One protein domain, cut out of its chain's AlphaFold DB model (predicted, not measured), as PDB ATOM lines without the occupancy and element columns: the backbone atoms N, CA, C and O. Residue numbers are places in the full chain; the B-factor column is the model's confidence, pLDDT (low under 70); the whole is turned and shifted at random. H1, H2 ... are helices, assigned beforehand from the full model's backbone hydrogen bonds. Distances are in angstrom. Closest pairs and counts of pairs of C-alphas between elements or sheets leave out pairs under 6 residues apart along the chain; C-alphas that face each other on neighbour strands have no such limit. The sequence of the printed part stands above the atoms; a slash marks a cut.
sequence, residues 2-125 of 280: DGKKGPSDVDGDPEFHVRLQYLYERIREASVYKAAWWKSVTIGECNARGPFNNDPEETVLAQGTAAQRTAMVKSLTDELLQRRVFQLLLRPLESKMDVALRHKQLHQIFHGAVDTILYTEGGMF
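AT A GLANCE: This is residues 2 to 125 of the 280 residues of an uncharacterized protein of Aspergillus brasiliensis (strain CBS 101740 / IMI 381727 / IBT 21946) (UniProt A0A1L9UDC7). Two long helices, H5 and H3, cross and spread toward one end, where H2 of the H1-H2 hairpin bridges them. Residues 82 to 89, with H4, and 94 to 101 stick out at the other end. The printed part has 124 residues with five named helices, H1 to H5 in order, and no named strand: all helix, mostly crossed, loose, radius of gyration of the C-alphas 17.5 A, spans 54 by 34 by 32 A.

IN THESE COORDINATES: H5, residues 96 to 123, is 39.9 A long and ends at C-alpha 123 (-14.776, -40.679, -44.746). H3 is residues 60 to 82, 33.1 A. H1, residues 16 to 30, begins at C-alpha 16 (-6.741, -38.732, -23.793) and is 21.6 A long; H2, residues 32 to 46, 21.1 A; H4, residues 84 to 87, 5.0 A.

HOW THE PARTS SIT: H2, the hub, touches H5 with residues 39 to 44 alone, at a steep tilt of 52 degrees, opposite ways; the closest C-alphas, of Ser 40 and Gly 122, are 4.1 A apart. H2 touches H3 about perpendicular, at 84 degrees; the closest C-alphas, of Cys 46 and Ala 62, are 5.0 A apart. H3 touches H5 with residues 73 to 81 alone, at a steep tilt of 45 degrees, opposite ways; the closest C-alphas, of Thr 77 and His 107, are 5.7 A apart. H1 and H2 form a hairpin, a shallow tilt of 33 degrees, only just short of steep; the closest C-alphas, of Arg 28 and Ala 35, are 4.9 A apart. H4 touches no helix. In H2, H3 and H5 every O i to N i+4 pair is within hydrogen-bond range; in H1, 10 of 11; H4 is too short for such a pair.

THE WHOLE: The C-alphas farthest apart, of Ala 30 and Glu 94, are 55.7 A apart. The printed part has no cut, the link H2 to H3 is long, and no printed residue is under 70 in pLDDT.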
ATOM      1  N   ASP A   2     -15.259 -37.754 -26.418       75.25
ATOM      2  CA  ASP A   2     -15.421 -36.997 -25.169       75.25
ATOM      3  C   ASP A   2     -14.272 -37.165 -24.157       75.25
ATOM      4  O   ASP A   2     -14.119 -36.331 -23.271       75.25
ATOM      5  N   GLY A   3     -13.430 -38.193 -24.314       80.50
ATOM      6  CA  GLY A   3     -12.239 -38.421 -23.490       80.50
ATOM      7  C   GLY A   3     -12.557 -38.859 -22.061       80.50
ATOM      8  O   GLY A   3     -11.675 -38.838 -21.204       80.50
ATOM      9  N   LYS A   4     -13.806 -39.249 -21.803       84.31
ATOM     10  CA  LYS A   4     -14.300 -39.619 -20.479       84.31
ATOM     11  C   LYS A   4     -13.894 -41.038 -20.108       84.31
ATOM     12  O   LYS A   4     -13.924 -41.946 -20.937       84.31
ATOM     13  N   LYS A   5     -13.573 -41.258 -18.832       84.94
ATOM     14  CA  LYS A   5     -13.332 -42.603 -18.277       84.94
ATOM     15  C   LYS A   5     -14.629 -43.372 -18.013       84.94
ATOM     16  O   LYS A   5     -14.608 -44.596 -17.928       84.94
ATOM     17  N   GLY A   6     -15.746 -42.661 -17.867       83.06
ATOM     18  CA  GLY A   6     -17.070 -43.229 -17.638       83.06
ATOM     19  C   GLY A   6     -18.161 -42.153 -17.563       83.06
ATOM     20  O   GLY A   6     -17.856 -40.967 -17.674       83.06
ATOM     21  N   PRO A   7     -19.433 -42.535 -17.349       79.00
ATOM     22  CA  PRO A   7     -20.565 -41.602 -17.402       79.00
ATOM     23  C   PRO A   7     -20.528 -40.473 -16.361       79.00
ATOM     24  O   PRO A   7     -21.085 -39.405 -16.595       79.00
ATOM     25  N   SER A   8     -19.881 -40.703 -15.215       82.81
ATOM     26  CA  SER A   8     -19.732 -39.722 -14.133       82.81
ATOM     27  C   SER A   8     -18.538 -38.781 -14.308       82.81
ATOM     28  O   SER A   8     -18.390 -37.840 -13.531       82.81
ATOM     29  N   ASP A   9     -17.681 -39.029 -15.296       81.75
ATOM     30  CA  ASP A   9     -16.525 -38.192 -15.588       81.75
ATOM     31  C   ASP A   9     -16.990 -36.949 -16.358       81.75
ATOM     32  O   ASP A   9     -17.406 -37.024 -17.519       81.75
ATOM     33  N   VAL A  10     -17.016 -35.805 -15.678       78.94
ATOM     34  CA  VAL A  10     -17.478 -34.540 -16.264       78.94
ATOM     35  C   VAL A  10     -16.383 -33.922 -17.129       78.94
ATOM     36  O   VAL A  10     -16.678 -33.465 -18.235       78.94
ATOM     37  N   ASP A  11     -15.143 -33.970 -16.646       78.75
ATOM     38  CA  ASP A  11     -14.008 -33.238 -17.213       78.75
ATOM     39  C   ASP A  11     -13.264 -34.042 -18.289       78.75
ATOM     40  O   ASP A  11     -12.711 -33.462 -19.227       78.75
ATOM     41  N   GLY A  12     -13.284 -35.374 -18.190       83.62
ATOM     42  CA  GLY A  12     -12.515 -36.257 -19.059       83.62
ATOM     43  C   GLY A  12     -11.018 -36.255 -18.741       83.62
ATOM     44  O   GLY A  12     -10.526 -35.578 -17.838       83.62
ATOM     45  N   ASP A  13     -10.259 -37.052 -19.490       86.81
ATOM     46  CA  ASP A  13      -8.803 -37.112 -19.374       86.81
ATOM     47  C   ASP A  13      -8.141 -36.096 -20.331       86.81
ATOM     48  O   ASP A  13      -8.239 -36.256 -21.554       86.81
ATOM     49  N   PRO A  14      -7.422 -35.073 -19.825       85.19
ATOM     50  CA  PRO A  14      -6.763 -34.079 -20.676       85.19
ATOM     51  C   PRO A  14      -5.692 -34.698 -21.588       85.19
ATOM     52  O   PRO A  14      -5.419 -34.174 -22.669       85.19
ATOM     53  N   GLU A  15      -5.116 -35.841 -21.207       89.44
ATOM     54  CA  GLU A  15      -4.119 -36.567 -21.996       89.44
ATOM     55  C   GLU A  15      -4.730 -37.609 -22.936       89.44
ATOM     56  O   GLU A  15      -3.998 -38.304 -23.649       89.44
ATOM     57  N   PHE A  16      -6.059 -37.735 -22.971       90.00
ATOM     58  CA  PHE A  16      -6.741 -38.732 -23.793       90.00
ATOM     59  C   PHE A  16      -6.272 -38.693 -25.253       90.00
ATOM     60  O   PHE A  16      -5.956 -39.728 -25.842       90.00
ATOM     61  N   HIS A  17      -6.148 -37.490 -25.818       89.62
ATOM     62  CA  HIS A  17      -5.692 -37.288 -27.191       89.62
ATOM     63  C   HIS A  17      -4.262 -37.803 -27.428       89.62
ATOM     64  O   HIS A  17      -3.993 -38.394 -28.471       89.62
ATOM     65  N   VAL A  18      -3.357 -37.645 -26.454       93.69
ATOM     66  CA  VAL A  18      -1.969 -38.128 -26.542       93.69
ATOM     67  C   VAL A  18      -1.937 -39.652 -26.543       93.69
ATOM     68  O   VAL A  18      -1.248 -40.259 -27.363       93.69
ATOM     69  N   ARG A  19      -2.714 -40.291 -25.662       93.69
ATOM     70  CA  ARG A  19      -2.788 -41.759 -25.583       93.69
ATOM     71  C   ARG A  19      -3.428 -42.364 -26.828       93.69
ATOM     72  O   ARG A  19      -2.951 -43.383 -27.325       93.69
ATOM     73  N   LEU A  20      -4.467 -41.718 -27.354       93.00
ATOM     74  CA  LEU A  20      -5.109 -42.134 -28.594       93.00
ATOM     75  C   LEU A  20      -4.153 -42.009 -29.786       93.00
ATOM     76  O   LEU A  20      -4.060 -42.936 -30.589       93.00
ATOM     77  N   GLN A  21      -3.402 -40.905 -29.867       94.25
ATOM     78  CA  GLN A  21      -2.371 -40.727 -30.887       94.25
ATOM     79  C   GLN A  21      -1.281 -41.793 -30.764       94.25
ATOM     80  O   GLN A  21      -0.883 -42.380 -31.765       94.25
ATOM     81  N   TYR A  22      -0.820 -42.087 -29.547       95.88
ATOM     82  CA  TYR A  22       0.164 -43.142 -29.325       95.88
ATOM     83  C   TYR A  22      -0.346 -44.497 -29.829       95.88
ATOM     84  O   TYR A  22       0.343 -45.153 -30.605       95.88
ATOM     85  N   LEU A  23      -1.571 -44.895 -29.463       95.69
ATOM     86  CA  LEU A  23      -2.178 -46.136 -29.954       95.69
ATOM     87  C   LEU A  23      -2.273 -46.160 -31.485       95.69
ATOM     88  O   LEU A  23      -1.915 -47.166 -32.100       95.69
ATOM     89  N   TYR A  24      -2.708 -45.059 -32.098       95.69
ATOM     90  CA  TYR A  24      -2.744 -44.916 -33.551       95.69
ATOM     91  C   TYR A  24      -1.368 -45.170 -34.182       95.69
ATOM     92  O   TYR A  24      -1.266 -45.974 -35.109       95.69
ATOM     93  N   GLU A  25      -0.302 -44.553 -33.659       96.94
ATOM     94  CA  GLU A  25       1.053 -44.758 -34.183       96.94
ATOM     95  C   GLU A  25       1.526 -46.209 -33.991       96.94
ATOM     96  O   GLU A  25       2.092 -46.790 -34.916       96.94
ATOM     97  N   ARG A  26       1.201 -46.862 -32.864       97.56
ATOM     98  CA  ARG A  26       1.499 -48.296 -32.658       97.56
ATOM     99  C   ARG A  26       0.801 -49.191 -33.685       97.56
ATOM    100  O   ARG A  26       1.404 -50.140 -34.184       97.56
ATOM    101  N   ILE A  27      -0.456 -48.900 -34.023       95.38
ATOM    102  CA  ILE A  27      -1.183 -49.626 -35.076       95.38
ATOM    103  C   ILE A  27      -0.549 -49.337 -36.441       95.38
ATOM    104  O   ILE A  27      -0.409 -50.247 -37.260       95.38
ATOM    105  N   ARG A  28      -0.140 -48.090 -36.687       95.50
ATOM    106  CA  ARG A  28       0.462 -47.648 -37.948       95.50
ATOM    107  C   ARG A  28       1.811 -48.303 -38.218       95.50
ATOM    108  O   ARG A  28       2.050 -48.691 -39.360       95.50
ATOM    109  N   GLU A  29       2.641 -48.482 -37.189       96.44
ATOM    110  CA  GLU A  29       3.889 -49.253 -37.265       96.44
ATOM    111  C   GLU A  29       3.640 -50.688 -37.749       96.44
ATOM    112  O   GLU A  29       4.402 -51.215 -38.557       96.44
ATOM    113  N   ALA A  30       2.550 -51.315 -37.294       95.25
ATOM    114  CA  ALA A  30       2.181 -52.660 -37.724       95.25
ATOM    115  C   ALA A  30       1.532 -52.675 -39.120       95.25
ATOM    116  O   ALA A  30       1.744 -53.602 -39.903       95.25
ATOM    117  N   SER A  31       0.692 -51.684 -39.433       93.00
ATOM    118  CA  SER A  31       0.049 -51.541 -40.739       93.00
ATOM    119  C   SER A  31      -0.559 -50.151 -40.934       93.00
ATOM    120  O   SER A  31      -1.581 -49.805 -40.338       93.00
ATOM    121  N   VAL A  32       0.002 -49.394 -41.881       93.56
ATOM    122  CA  VAL A  32      -0.479 -48.048 -42.239       93.56
ATOM    123  C   VAL A  32      -1.942 -48.029 -42.696       93.56
ATOM    124  O   VAL A  32      -2.679 -47.118 -42.331       93.56
ATOM    125  N   TYR A  33      -2.388 -49.051 -43.431       92.00
ATOM    126  CA  TYR A  33      -3.764 -49.143 -43.931       92.00
ATOM    127  C   TYR A  33      -4.764 -49.501 -42.830       92.00
ATOM    128  O   TYR A  33      -5.878 -48.981 -42.814       92.00
ATOM    129  N   LYS A  34      -4.380 -50.368 -41.883       91.19
ATOM    130  CA  LYS A  34      -5.242 -50.674 -40.731       91.19
ATOM    131  C   LYS A  34      -5.368 -49.474 -39.802       91.19
ATOM    132  O   LYS A  34      -6.455 -49.245 -39.286       91.19
ATOM    133  N   ALA A  35      -4.294 -48.703 -39.623       93.56
ATOM    134  CA  ALA A  35      -4.345 -47.458 -38.863       93.56
ATOM    135  C   ALA A  35      -5.278 -46.433 -39.519       93.56
ATOM    136  O   ALA A  35      -6.125 -45.867 -38.830       93.56
ATOM    137  N   ALA A  36      -5.183 -46.264 -40.844       93.06
ATOM    138  CA  ALA A  36      -6.079 -45.400 -41.612       93.06
ATOM    139  C   ALA A  36      -7.548 -45.804 -41.425       93.06
ATOM    140  O   ALA A  36      -8.378 -44.978 -41.051       93.06
ATOM    141  N   TRP A  37      -7.852 -47.094 -41.603       92.00
ATOM    142  CA  TRP A  37      -9.200 -47.626 -41.413       92.00
ATOM    143  C   TRP A  37      -9.709 -47.424 -39.983       92.00
ATOM    144  O   TRP A  37     -10.800 -46.893 -39.791       92.00
ATOM    145  N   TRP A  38      -8.912 -47.806 -38.980       93.00
ATOM    146  CA  TRP A  38      -9.294 -47.700 -37.573       93.00
ATOM    147  C   TRP A  38      -9.583 -46.249 -37.178       93.00
ATOM    148  O   TRP A  38     -10.607 -45.978 -36.551       93.00
ATOM    149  N   LYS A  39      -8.726 -45.310 -37.597       93.75
ATOM    150  CA  LYS A  39      -8.921 -43.875 -37.371       93.75
ATOM    151  C   LYS A  39     -10.228 -43.393 -37.999       93.75
ATOM    152  O   LYS A  39     -11.019 -42.756 -37.312       93.75
ATOM    153  N   SER A  40     -10.464 -43.712 -39.271       92.94
ATOM    154  CA  SER A  40     -11.649 -43.231 -39.986       92.94
ATOM    155  C   SER A  40     -12.945 -43.796 -39.428       92.94
ATOM    156  O   SER A  40     -13.867 -43.025 -39.192       92.94
ATOM    157  N   VAL A  41     -12.996 -45.092 -39.102       92.06
ATOM    158  CA  VAL A  41     -14.159 -45.677 -38.415       92.06
ATOM    159  C   VAL A  41     -14.370 -45.014 -37.056       92.06
ATOM    160  O   VAL A  41     -15.474 -44.579 -36.759       92.06
ATOM    161  N   THR A  42     -13.316 -44.853 -36.253       92.69
ATOM    162  CA  THR A  42     -13.435 -44.211 -34.933       92.69
ATOM    163  C   THR A  42     -13.981 -42.788 -35.047       92.69
ATOM    164  O   THR A  42     -14.893 -42.415 -34.313       92.69
ATOM    165  N   ILE A  43     -13.457 -41.983 -35.975       92.56
ATOM    166  CA  ILE A  43     -13.930 -40.613 -36.198       92.56
ATOM    167  C   ILE A  43     -15.365 -40.611 -36.731       92.56
ATOM    168  O   ILE A  43     -16.167 -39.821 -36.237       92.56
ATOM    169  N   GLY A  44     -15.682 -41.479 -37.694       90.81
ATOM    170  CA  GLY A  44     -17.003 -41.599 -38.303       90.81
ATOM    171  C   GLY A  44     -18.081 -41.939 -37.279       90.81
ATOM    172  O   GLY A  44     -19.022 -41.173 -37.124       90.81
ATOM    173  N   GLU A  45     -17.889 -43.009 -36.507       90.38
ATOM    174  CA  GLU A  45     -18.843 -43.455 -35.480       90.38
ATOM    175  C   GLU A  45     -19.007 -42.417 -34.361       90.38
ATOM    176  O   GLU A  45     -20.115 -42.091 -33.942       90.38
ATOM    177  N   CYS A  46     -17.906 -41.812 -33.898       91.44
ATOM    178  CA  CYS A  46     -17.979 -40.802 -32.838       91.44
ATOM    179  C   CYS A  46     -18.618 -39.486 -33.291       91.44
ATOM    180  O   CYS A  46     -18.952 -38.650 -32.455       91.44
ATOM    181  N   ASN A  47     -18.725 -39.255 -34.597       91.25
ATOM    182  CA  ASN A  47     -19.312 -38.051 -35.172       91.25
ATOM    183  C   ASN A  47     -20.445 -38.401 -36.140       91.25
ATOM    184  O   ASN A  47     -20.689 -37.633 -37.073       91.25
ATOM    185  N   ALA A  48     -21.110 -39.539 -35.918       89.31
ATOM    186  CA  ALA A  48     -22.218 -39.979 -36.741       89.31
ATOM    187  C   ALA A  48     -23.308 -38.899 -36.775       89.31
ATOM    188  O   ALA A  48     -23.568 -38.209 -35.780       89.31
ATOM    189  N   ARG A  49     -23.892 -38.707 -37.956       87.44
ATOM    190  CA  ARG A  49     -24.913 -37.692 -38.226       87.44
ATOM    191  C   ARG A  49     -26.172 -38.359 -38.740       87.44
ATOM    192  O   ARG A  49     -26.097 -39.403 -39.388       87.44
ATOM    193  N   GLY A  50     -27.309 -37.726 -38.476       80.62
ATOM    194  CA  GLY A  50     -28.590 -38.170 -39.002       80.62
ATOM    195  C   GLY A  50     -28.584 -38.247 -40.539       80.62
ATOM    196  O   GLY A  50     -27.914 -37.462 -41.212       80.62
ATOM    197  N   PRO A  51     -29.342 -39.176 -41.142       73.56
ATOM    198  CA  PRO A  51     -29.379 -39.336 -42.598       73.56
ATOM    199  C   PRO A  51     -30.058 -38.166 -43.330       73.56
ATOM    200  O   PRO A  51     -29.872 -38.008 -44.535       73.56
ATOM    201  N   PHE A  52     -30.851 -37.355 -42.624       76.19
ATOM    202  CA  PHE A  52     -31.678 -36.290 -43.211       76.19
ATOM    203  C   PHE A  52     -31.274 -34.876 -42.769       76.19
ATOM    204  O   PHE A  52     -31.716 -33.894 -43.362       76.19
ATOM    205  N   ASN A  53     -30.431 -34.762 -41.746       74.38
ATOM    206  CA  ASN A  53     -29.952 -33.514 -41.166       74.38
ATOM    207  C   ASN A  53     -28.483 -33.673 -40.760       74.38
ATOM    208  O   ASN A  53     -28.057 -34.730 -40.318       74.38
ATOM    209  N   ASN A  54     -27.689 -32.606 -40.866       76.94
ATOM    210  CA  ASN A  54     -26.290 -32.613 -40.406       76.94
ATOM    211  C   ASN A  54     -26.155 -32.647 -38.869       76.94
ATOM    212  O   ASN A  54     -25.067 -32.401 -38.340       76.94
ATOM    213  N   ASP A  55     -27.247 -32.928 -38.164       84.88
ATOM    214  CA  ASP A  55     -27.280 -33.004 -36.716       84.88
ATOM    215  C   ASP A  55     -26.598 -34.294 -36.246       84.88
ATOM    216  O   ASP A  55     -26.632 -35.307 -36.957       84.88
ATOM    217  N   PRO A  56     -25.956 -34.279 -35.066       85.75
ATOM    218  CA  PRO A  56     -25.418 -35.491 -34.465       85.75
ATOM    219  C   PRO A  56     -26.514 -36.546 -34.317       85.75
ATOM    220  O   PRO A  56     -27.643 -36.221 -33.950       85.75
ATOM    221  N   GLU A  57     -26.172 -37.804 -34.572       86.69
ATOM    222  CA  GLU A  57     -27.086 -38.920 -34.342       86.69
ATOM    223  C   GLU A  57     -27.528 -38.971 -32.869       86.69
ATOM    224  O   GLU A  57     -26.798 -38.539 -31.972       86.69
ATOM    225  N   GLU A  58     -28.711 -39.527 -32.597       85.44
ATOM    226  CA  GLU A  58     -29.294 -39.655 -31.252       85.44
ATOM    227  C   GLU A  58     -28.599 -40.725 -30.383       85.44
ATOM    228  O   GLU A  58     -29.221 -41.421 -29.582       85.44
ATOM    229  N   THR A  59     -27.280 -40.864 -30.521       87.19
ATOM    230  CA  THR A  59     -26.446 -41.698 -29.658       87.19
ATOM    231  C   THR A  59     -25.706 -40.834 -28.640       87.19
ATOM    232  O   THR A  59     -25.256 -39.724 -28.934       87.19
ATOM    233  N   VAL A  60     -25.519 -41.367 -27.427       86.62
ATOM    234  CA  VAL A  60     -24.779 -40.680 -26.349       86.62
ATOM    235  C   VAL A  60     -23.365 -40.297 -26.804       86.62
ATOM    236  O   VAL A  60     -22.884 -39.206 -26.500       86.62
ATOM    237  N   LEU A  61     -22.717 -41.171 -27.581       85.81
ATOM    238  CA  LEU A  61     -21.367 -40.960 -28.096       85.81
ATOM    239  C   LEU A  61     -21.296 -39.796 -29.099       85.81
ATOM    240  O   LEU A  61     -20.417 -38.935 -28.968       85.81
ATOM    241  N   ALA A  62     -22.208 -39.757 -30.078       89.06
ATOM    242  CA  ALA A  62     -22.232 -38.714 -31.102       89.06
ATOM    243  C   ALA A  62     -22.602 -37.350 -30.504       89.06
ATOM    244  O   ALA A  62     -21.923 -36.354 -30.772       89.06
ATOM    245  N   GLN A  63     -23.610 -37.303 -29.627       88.75
ATOM    246  CA  GLN A  63     -24.019 -36.078 -28.934       88.75
ATOM    247  C   GLN A  63     -22.921 -35.547 -28.005       88.75
ATOM    248  O   GLN A  63     -22.581 -34.363 -28.066       88.75
ATOM    249  N   GLY A  64     -22.317 -36.417 -27.186       88.12
ATOM    250  CA  GLY A  64     -21.231 -36.041 -26.277       88.12
ATOM    251  C   GLY A  64     -20.009 -35.509 -27.026       88.12
ATOM    252  O   GLY A  64     -19.480 -34.443 -26.697       88.12
ATOM    253  N   THR A  65     -19.610 -36.192 -28.102       90.00
ATOM    254  CA  THR A  65     -18.505 -35.742 -28.957       90.00
ATOM    255  C   THR A  65     -18.828 -34.419 -29.655       90.00
ATOM    256  O   THR A  65     -17.967 -33.541 -29.727       90.00
ATOM    257  N   ALA A  66     -20.056 -34.235 -30.149       90.81
ATOM    258  CA  ALA A  66     -20.472 -32.988 -30.782       90.81
ATOM    259  C   ALA A  66     -20.471 -31.807 -29.800       90.81
ATOM    260  O   ALA A  66     -19.956 -30.742 -30.141       90.81
ATOM    261  N   ALA A  67     -20.975 -31.997 -28.578       89.38
ATOM    262  CA  ALA A  67     -20.966 -30.970 -27.539       89.38
ATOM    263  C   ALA A  67     -19.534 -30.540 -27.180       89.38
ATOM    264  O   ALA A  67     -19.228 -29.345 -27.167       89.38
ATOM    265  N   GLN A  68     -18.634 -31.506 -26.968       88.75
ATOM    266  CA  GLN A  68     -17.230 -31.216 -26.677       88.75
ATOM    267  C   GLN A  68     -16.556 -30.472 -27.834       88.75
ATOM    268  O   GLN A  68     -15.863 -29.480 -27.620       88.75
ATOM    269  N   ARG A  69     -16.787 -30.907 -29.074       90.62
ATOM    270  CA  ARG A  69     -16.242 -30.260 -30.270       90.62
ATOM    271  C   ARG A  69     -16.701 -28.807 -30.390       90.62
ATOM    272  O   ARG A  69     -15.873 -27.935 -30.634       90.62
ATOM    273  N   THR A  70     -17.983 -28.531 -30.158       91.31
ATOM    274  CA  THR A  70     -18.526 -27.162 -30.135       91.31
ATOM    275  C   THR A  70     -17.858 -26.312 -29.051       91.31
ATOM    276  O   THR A  70     -17.472 -25.170 -29.312       91.31
ATOM    277  N   ALA A  71     -17.653 -26.871 -27.854       90.88
ATOM    278  CA  ALA A  71     -16.943 -26.189 -26.774       90.88
ATOM    279  C   ALA A  71     -15.473 -25.901 -27.134       90.88
ATOM    280  O   ALA A  71     -14.994 -24.788 -26.914       90.88
ATOM    281  N   MET A  72     -14.772 -26.858 -27.751       90.12
ATOM    282  CA  MET A  72     -13.392 -26.679 -28.216       90.12
ATOM    283  C   MET A  72     -13.284 -25.612 -29.305       90.12
ATOM    284  O   MET A  72     -12.396 -24.769 -29.231       90.12
ATOM    285  N   VAL A  73     -14.191 -25.607 -30.288       94.06
ATOM    286  CA  VAL A  73     -14.224 -24.578 -31.339       94.06
ATOM    287  C   VAL A  73     -14.403 -23.195 -30.724       94.06
ATOM    288  O   VAL A  73     -13.662 -22.280 -31.068       94.06
ATOM    289  N   LYS A  74     -15.332 -23.044 -29.773       93.88
ATOM    290  CA  LYS A  74     -15.514 -21.784 -29.047       93.88
ATOM    291  C   LYS A  74     -14.230 -21.357 -28.325       93.88
ATOM    292  O   LYS A  74     -13.779 -20.236 -28.531       93.88
ATOM    293  N   SER A  75     -13.630 -22.262 -27.552       93.12
ATOM    294  CA  SER A  75     -12.386 -22.002 -26.817       93.12
ATOM    295  C   SER A  75     -11.247 -21.567 -27.747       93.12
ATOM    296  O   SER A  75     -10.587 -20.564 -27.491       93.12
ATOM    297  N   LEU A  76     -11.070 -22.246 -28.885       93.75
ATOM    298  CA  LEU A  76     -10.060 -21.899 -29.889       93.75
ATOM    299  C   LEU A  76     -10.327 -20.544 -30.555       93.75
ATOM    300  O   LEU A  76      -9.382 -19.793 -30.797       93.75
ATOM    301  N   THR A  77     -11.591 -20.208 -30.839       95.12
ATOM    302  CA  THR A  77     -11.977 -18.873 -31.324       95.12
ATOM    303  C   THR A  77     -11.561 -17.797 -30.328       95.12
ATOM    304  O   THR A  77     -10.906 -16.825 -30.714       95.12
ATOM    305  N   ASP A  78     -11.928 -17.980 -29.059       94.69
ATOM    306  CA  ASP A  78     -11.646 -17.030 -27.984       94.69
ATOM    307  C   ASP A  78     -10.137 -16.858 -27.797       94.69
ATOM    308  O   ASP A  78      -9.625 -15.735 -27.811       94.69
ATOM    309  N   GLU A  79      -9.411 -17.971 -27.701       95.31
ATOM    310  CA  GLU A  79      -7.965 -17.982 -27.523       95.31
ATOM    311  C   GLU A  79      -7.256 -17.283 -28.689       95.31
ATOM    312  O   GLU A  79      -6.430 -16.394 -28.474       95.31
ATOM    313  N   LEU A  80      -7.589 -17.634 -29.937       94.44
ATOM    314  CA  LEU A  80      -6.910 -17.089 -31.110       94.44
ATOM    315  C   LEU A  80      -7.109 -15.572 -31.232       94.44
ATOM    316  O   LEU A  80      -6.153 -14.859 -31.536       94.44
ATOM    317  N   LEU A  81      -8.311 -15.060 -30.947       93.56
ATOM    318  CA  LEU A  81      -8.580 -13.616 -30.953       93.56
ATOM    319  C   LEU A  81      -7.838 -12.868 -29.844       93.56
ATOM    320  O   LEU A  81      -7.529 -11.687 -30.007       93.56
ATOM    321  N   GLN A  82      -7.522 -13.538 -28.737       92.25
ATOM    322  CA  GLN A  82      -6.721 -12.981 -27.647       92.25
ATOM    323  C   GLN A  82      -5.213 -13.061 -27.923       92.25
ATOM    324  O   GLN A  82      -4.433 -12.304 -27.337       92.25
ATOM    325  N   ARG A  83      -4.765 -13.938 -28.833       93.69
ATOM    326  CA  ARG A  83      -3.339 -14.069 -29.150       93.69
ATOM    327  C   ARG A  83      -2.810 -12.809 -29.828       93.69
ATOM    328  O   ARG A  83      -3.154 -12.486 -30.963       93.69
ATOM    329  N   ARG A  84      -1.836 -12.170 -29.175       88.31
ATOM    330  CA  ARG A  84      -1.157 -10.954 -29.656       88.31
ATOM    331  C   ARG A  84      -0.694 -11.039 -31.110       88.31
ATOM    332  O   ARG A  84      -0.905 -10.106 -31.871       88.31
ATOM    333  N   VAL A  85      -0.039 -12.135 -31.498       90.69
ATOM    334  CA  VAL A  85       0.494 -12.286 -32.863       90.69
ATOM    335  C   VAL A  85      -0.631 -12.284 -33.896       90.69
ATOM    336  O   VAL A  85      -0.474 -11.696 -34.960       90.69
ATOM    337  N   PHE A  86      -1.774 -12.886 -33.567       88.94
ATOM    338  CA  PHE A  86      -2.932 -12.883 -34.447       88.94
ATOM    339  C   PHE A  86      -3.572 -11.494 -34.515       88.94
ATOM    340  O   PHE A  86      -3.870 -11.020 -35.603       88.94
ATOM    341  N   GLN A  87      -3.676 -10.788 -33.386       90.06
ATOM    342  CA  GLN A  87      -4.186  -9.413 -33.345       90.06
ATOM    343  C   GLN A  87      -3.392  -8.443 -34.231       90.06
ATOM    344  O   GLN A  87      -3.987  -7.537 -34.802       90.06
ATOM    345  N   LEU A  88      -2.081  -8.652 -34.413       90.88
ATOM    346  CA  LEU A  88      -1.263  -7.843 -35.334       90.88
ATOM    347  C   LEU A  88      -1.693  -7.972 -36.805       90.88
ATOM    348  O   LEU A  88      -1.393  -7.088 -37.603       90.88
ATOM    349  N   LEU A  89      -2.366  -9.066 -37.167       87.81
ATOM    350  CA  LEU A  89      -2.885  -9.310 -38.515       87.81
ATOM    351  C   LEU A  89      -4.314  -8.781 -38.696       87.81
ATOM    352  O   LEU A  89      -4.840  -8.798 -39.807       87.81
ATOM    353  N   LEU A  90      -4.958  -8.325 -37.618       90.12
ATOM    354  CA  LEU A  90      -6.347  -7.887 -37.626       90.12
ATOM    355  C   LEU A  90      -6.439  -6.363 -37.595       90.12
ATOM    356  O   LEU A  90      -5.726  -5.680 -36.864       90.12
ATOM    357  N   ARG A  91      -7.400  -5.816 -38.343       91.62
ATOM    358  CA  ARG A  91      -7.758  -4.398 -38.236       91.62
ATOM    359  C   ARG A  91      -8.320  -4.112 -36.829       91.62
ATOM    360  O   ARG A  91      -9.169  -4.890 -36.375       91.62
ATOM    361  N   PRO A  92      -7.924  -3.024 -36.145       90.25
ATOM    362  CA  PRO A  92      -8.577  -2.621 -34.901       90.25
ATOM    363  C   PRO A  92     -10.055  -2.309 -35.161       90.25
ATOM    364  O   PRO A  92     -10.410  -1.811 -36.231       90.25
ATOM    365  N   LEU A  93     -10.911  -2.654 -34.204       92.19
ATOM    366  CA  LEU A  93     -12.349  -2.405 -34.267       92.19
ATOM    367  C   LEU A  93     -12.757  -1.603 -33.040       92.19
ATOM    368  O   LEU A  93     -12.354  -1.942 -31.930       92.19
ATOM    369  N   GLU A  94     -13.559  -0.569 -33.260       90.19
ATOM    370  CA  GLU A  94     -14.060   0.317 -32.204       90.19
ATOM    371  C   GLU A  94     -15.488  -0.066 -31.790       90.19
ATOM    372  O   GLU A  94     -15.865   0.053 -30.627       90.19
ATOM    373  N   SER A  95     -16.278  -0.592 -32.731       95.88
ATOM    374  CA  SER A  95     -17.660  -1.003 -32.489       95.88
ATOM    375  C   SER A  95     -17.746  -2.386 -31.841       95.88
ATOM    376  O   SER A  95     -17.207  -3.369 -32.358       95.88
ATOM    377  N   LYS A  96     -18.530  -2.493 -30.759       94.62
ATOM    378  CA  LYS A  96     -18.888  -3.781 -30.135       94.62
ATOM    379  C   LYS A  96     -19.575  -4.726 -31.130       94.62
ATOM    380  O   LYS A  96     -19.351  -5.935 -31.071       94.62
ATOM    381  N   MET A  97     -20.369  -4.190 -32.060       96.12
ATOM    382  CA  MET A  97     -21.037  -4.993 -33.090       96.12
ATOM    383  C   MET A  97     -20.032  -5.621 -34.057       96.12
ATOM    384  O   MET A  97     -20.137  -6.810 -34.352       96.12
ATOM    385  N   ASP A  98     -19.027  -4.864 -34.499       95.19
ATOM    386  CA  ASP A  98     -18.000  -5.385 -35.408       95.19
ATOM    387  C   ASP A  98     -17.134  -6.446 -34.722       95.19
ATOM    388  O   ASP A  98     -16.748  -7.440 -35.339       95.19
ATOM    389  N   VAL A  99     -16.843  -6.261 -33.430       93.69
ATOM    390  CA  VAL A  99     -16.121  -7.254 -32.620       93.69
ATOM    391  C   VAL A  99     -16.923  -8.553 -32.530       93.69
ATOM    392  O   VAL A  99     -16.372  -9.628 -32.782       93.69
ATOM    393  N   ALA A 100     -18.224  -8.465 -32.243       95.12
ATOM    394  CA  ALA A 100     -19.110  -9.626 -32.206       95.12
ATOM    395  C   ALA A 100     -19.226 -10.308 -33.582       95.12
ATOM    396  O   ALA A 100     -19.192 -11.536 -33.673       95.12
ATOM    397  N   LEU A 101     -19.301  -9.530 -34.667       95.69
ATOM    398  CA  LEU A 101     -19.339 -10.061 -36.029       95.69
ATOM    399  C   LEU A 101     -18.045 -10.801 -36.386       95.69
ATOM    400  O   LEU A 101     -18.111 -11.917 -36.899       95.69
ATOM    401  N   ARG A 102     -16.874 -10.229 -36.075       94.75
ATOM    402  CA  ARG A 102     -15.575 -10.892 -36.272       94.75
ATOM    403  C   ARG A 102     -15.508 -12.212 -35.519       94.75
ATOM    404  O   ARG A 102     -15.052 -13.210 -36.072       94.75
ATOM    405  N   HIS A 103     -15.941 -12.204 -34.261       95.62
ATOM    406  CA  HIS A 103     -15.968 -13.401 -33.430       95.62
ATOM    407  C   HIS A 103     -16.825 -14.495 -34.070       95.62
ATOM    408  O   HIS A 103     -16.338 -15.600 -34.314       95.62
ATOM    409  N   LYS A 104     -18.052 -14.143 -34.475       95.56
ATOM    410  CA  LYS A 104     -18.967 -15.042 -35.185       95.56
ATOM    411  C   LYS A 104     -18.357 -15.588 -36.479       95.56
ATOM    412  O   LYS A 104     -18.448 -16.786 -36.727       95.56
ATOM    413  N   GLN A 105     -17.727 -14.742 -37.291       95.25
ATOM    414  CA  GLN A 105     -17.096 -15.157 -38.548       95.25
ATOM    415  C   GLN A 105     -15.933 -16.126 -38.315       95.25
ATOM    416  O   GLN A 105     -15.847 -17.148 -38.991       95.25
ATOM    417  N   LEU A 106     -15.063 -15.855 -37.336       94.81
ATOM    418  CA  LEU A 106     -13.973 -16.772 -37.003       94.81
ATOM    419  C   LEU A 106     -14.504 -18.108 -36.469       94.81
ATOM    420  O   LEU A 106     -14.025 -19.167 -36.866       94.81
ATOM    421  N   HIS A 107     -15.533 -18.066 -35.624       94.69
ATOM    422  CA  HIS A 107     -16.206 -19.267 -35.142       94.69
ATOM    423  C   HIS A 107     -16.788 -20.102 -36.296       94.69
ATOM    424  O   HIS A 107     -16.606 -21.317 -36.329       94.69
ATOM    425  N   GLN A 108     -17.420 -19.460 -37.285       93.69
ATOM    426  CA  GLN A 108     -17.922 -20.130 -38.491       93.69
ATOM    427  C   GLN A 108     -16.798 -20.753 -39.330       93.69
ATOM    428  O   GLN A 108     -16.963 -21.867 -39.822       93.69
ATOM    429  N   ILE A 109     -15.647 -20.080 -39.460       93.94
ATOM    430  CA  ILE A 109     -14.469 -20.634 -40.146       93.94
ATOM    431  C   ILE A 109     -14.003 -21.918 -39.452       93.94
ATOM    432  O   ILE A 109     -13.777 -22.925 -40.121       93.94
ATOM    433  N   PHE A 110     -13.894 -21.914 -38.122       94.38
ATOM    434  CA  PHE A 110     -13.493 -23.113 -37.388       94.38
ATOM    435  C   PHE A 110     -14.528 -24.232 -37.459       94.38
ATOM    436  O   PHE A 110     -14.144 -25.392 -37.587       94.38
ATOM    437  N   HIS A 111     -15.820 -23.905 -37.451       91.25
ATOM    438  CA  HIS A 111     -16.860 -24.907 -37.663       91.25
ATOM    439  C   HIS A 111     -16.749 -25.551 -39.054       91.25
ATOM    440  O   HIS A 111     -16.734 -26.774 -39.166       91.25
ATOM    441  N   GLY A 112     -16.574 -24.748 -40.109       90.19
ATOM    442  CA  GLY A 112     -16.371 -25.262 -41.468       90.19
ATOM    443  C   GLY A 112     -15.092 -26.099 -41.611       90.19
ATOM    444  O   GLY A 112     -15.081 -27.116 -42.309       90.19
ATOM    445  N   ALA A 113     -14.017 -25.725 -40.909       89.88
ATOM    446  CA  ALA A 113     -12.791 -26.521 -40.848       89.88
ATOM    447  C   ALA A 113     -13.029 -27.878 -40.167       89.88
ATOM    448  O   ALA A 113     -12.571 -28.905 -40.664       89.88
ATOM    449  N   VAL A 114     -13.788 -27.896 -39.069       91.25
ATOM    450  CA  VAL A 114     -14.201 -29.126 -38.391       91.25
ATOM    451  C   VAL A 114     -15.024 -30.018 -39.316       91.25
ATOM    452  O   VAL A 114     -14.710 -31.198 -39.433       91.25
ATOM    453  N   ASP A 115     -16.026 -29.477 -40.010       87.94
ATOM    454  CA  ASP A 115     -16.849 -30.247 -40.952       87.94
ATOM    455  C   ASP A 115     -15.997 -30.881 -42.060       87.94
ATOM    456  O   ASP A 115     -16.168 -32.056 -42.391       87.94
ATOM    457  N   THR A 116     -15.018 -30.132 -42.572       86.19
ATOM    458  CA  THR A 116     -14.062 -30.622 -43.574       86.19
ATOM    459  C   THR A 116     -13.206 -31.764 -43.022       86.19
ATOM    460  O   THR A 116     -13.022 -32.783 -43.687       86.19
ATOM    461  N   ILE A 117     -12.692 -31.627 -41.796       87.94
ATOM    462  CA  ILE A 117     -11.897 -32.672 -41.138       87.94
ATOM    463  C   ILE A 117     -12.748 -33.917 -40.884       87.94
ATOM    464  O   ILE A 117     -12.285 -35.016 -41.150       87.94
ATOM    465  N   LEU A 118     -13.994 -33.779 -40.430       89.69
ATOM    466  CA  LEU A 118     -14.874 -34.926 -40.199       89.69
ATOM    467  C   LEU A 118     -15.183 -35.680 -41.493       89.69
ATOM    468  O   LEU A 118     -15.088 -36.906 -41.518       89.69
ATOM    469  N   TYR A 119     -15.491 -34.953 -42.570       85.56
ATOM    470  CA  TYR A 119     -15.715 -35.548 -43.885       85.56
ATOM    471  C   TYR A 119     -14.477 -36.301 -44.384       85.56
ATOM    472  O   TYR A 119     -14.573 -37.437 -44.841       85.56
ATOM    473  N   THR A 120     -13.304 -35.682 -44.270       86.31
ATOM    474  CA  THR A 120     -12.074 -36.247 -44.827       86.31
ATOM    475  C   THR A 120     -11.477 -37.343 -43.934       86.31
ATOM    476  O   THR A 120     -11.328 -38.482 -44.374       86.31
ATOM    477  N   GLU A 121     -11.224 -37.066 -42.654       90.00
ATOM    478  CA  GLU A 121     -10.609 -38.014 -41.717       90.00
ATOM    479  C   GLU A 121     -11.538 -39.179 -41.367       90.00
ATOM    480  O   GLU A 121     -11.056 -40.289 -41.147       90.00
ATOM    481  N   GLY A 122     -12.855 -38.947 -41.320       88.75
ATOM    482  CA  GLY A 122     -13.859 -39.982 -41.070       88.75
ATOM    483  C   GLY A 122     -14.289 -40.747 -42.325       88.75
ATOM    484  O   GLY A 122     -14.684 -41.904 -42.217       88.75
ATOM    485  N   GLY A 123     -14.197 -40.133 -43.512       84.69
ATOM    486  CA  GLY A 123     -14.776 -40.679 -44.746       84.69
ATOM    487  C   GLY A 123     -13.786 -41.219 -45.779       84.69
ATOM    488  O   GLY A 123     -14.168 -42.068 -46.580       84.69
ATOM    489  N   MET A 124     -12.524 -40.771 -45.789       86.81
ATOM    490  CA  MET A 124     -11.564 -41.152 -46.843       86.81
ATOM    491  C   MET A 124     -10.748 -42.413 -46.531       86.81
ATOM    492  O   MET A 124     -10.068 -42.926 -47.419       86.81
ATOM    493  N   PHE A 125     -10.796 -42.930 -45.295       90.62
ATOM    494  CA  PHE A 125     -10.071 -44.147 -44.886       90.62
ATOM    495  C   PHE A 125      -8.575 -44.106 -45.240       90.62
ATOM    496  O   PHE A 125      -7.987 -45.112 -45.646       90.62
TER     497      PHE A 125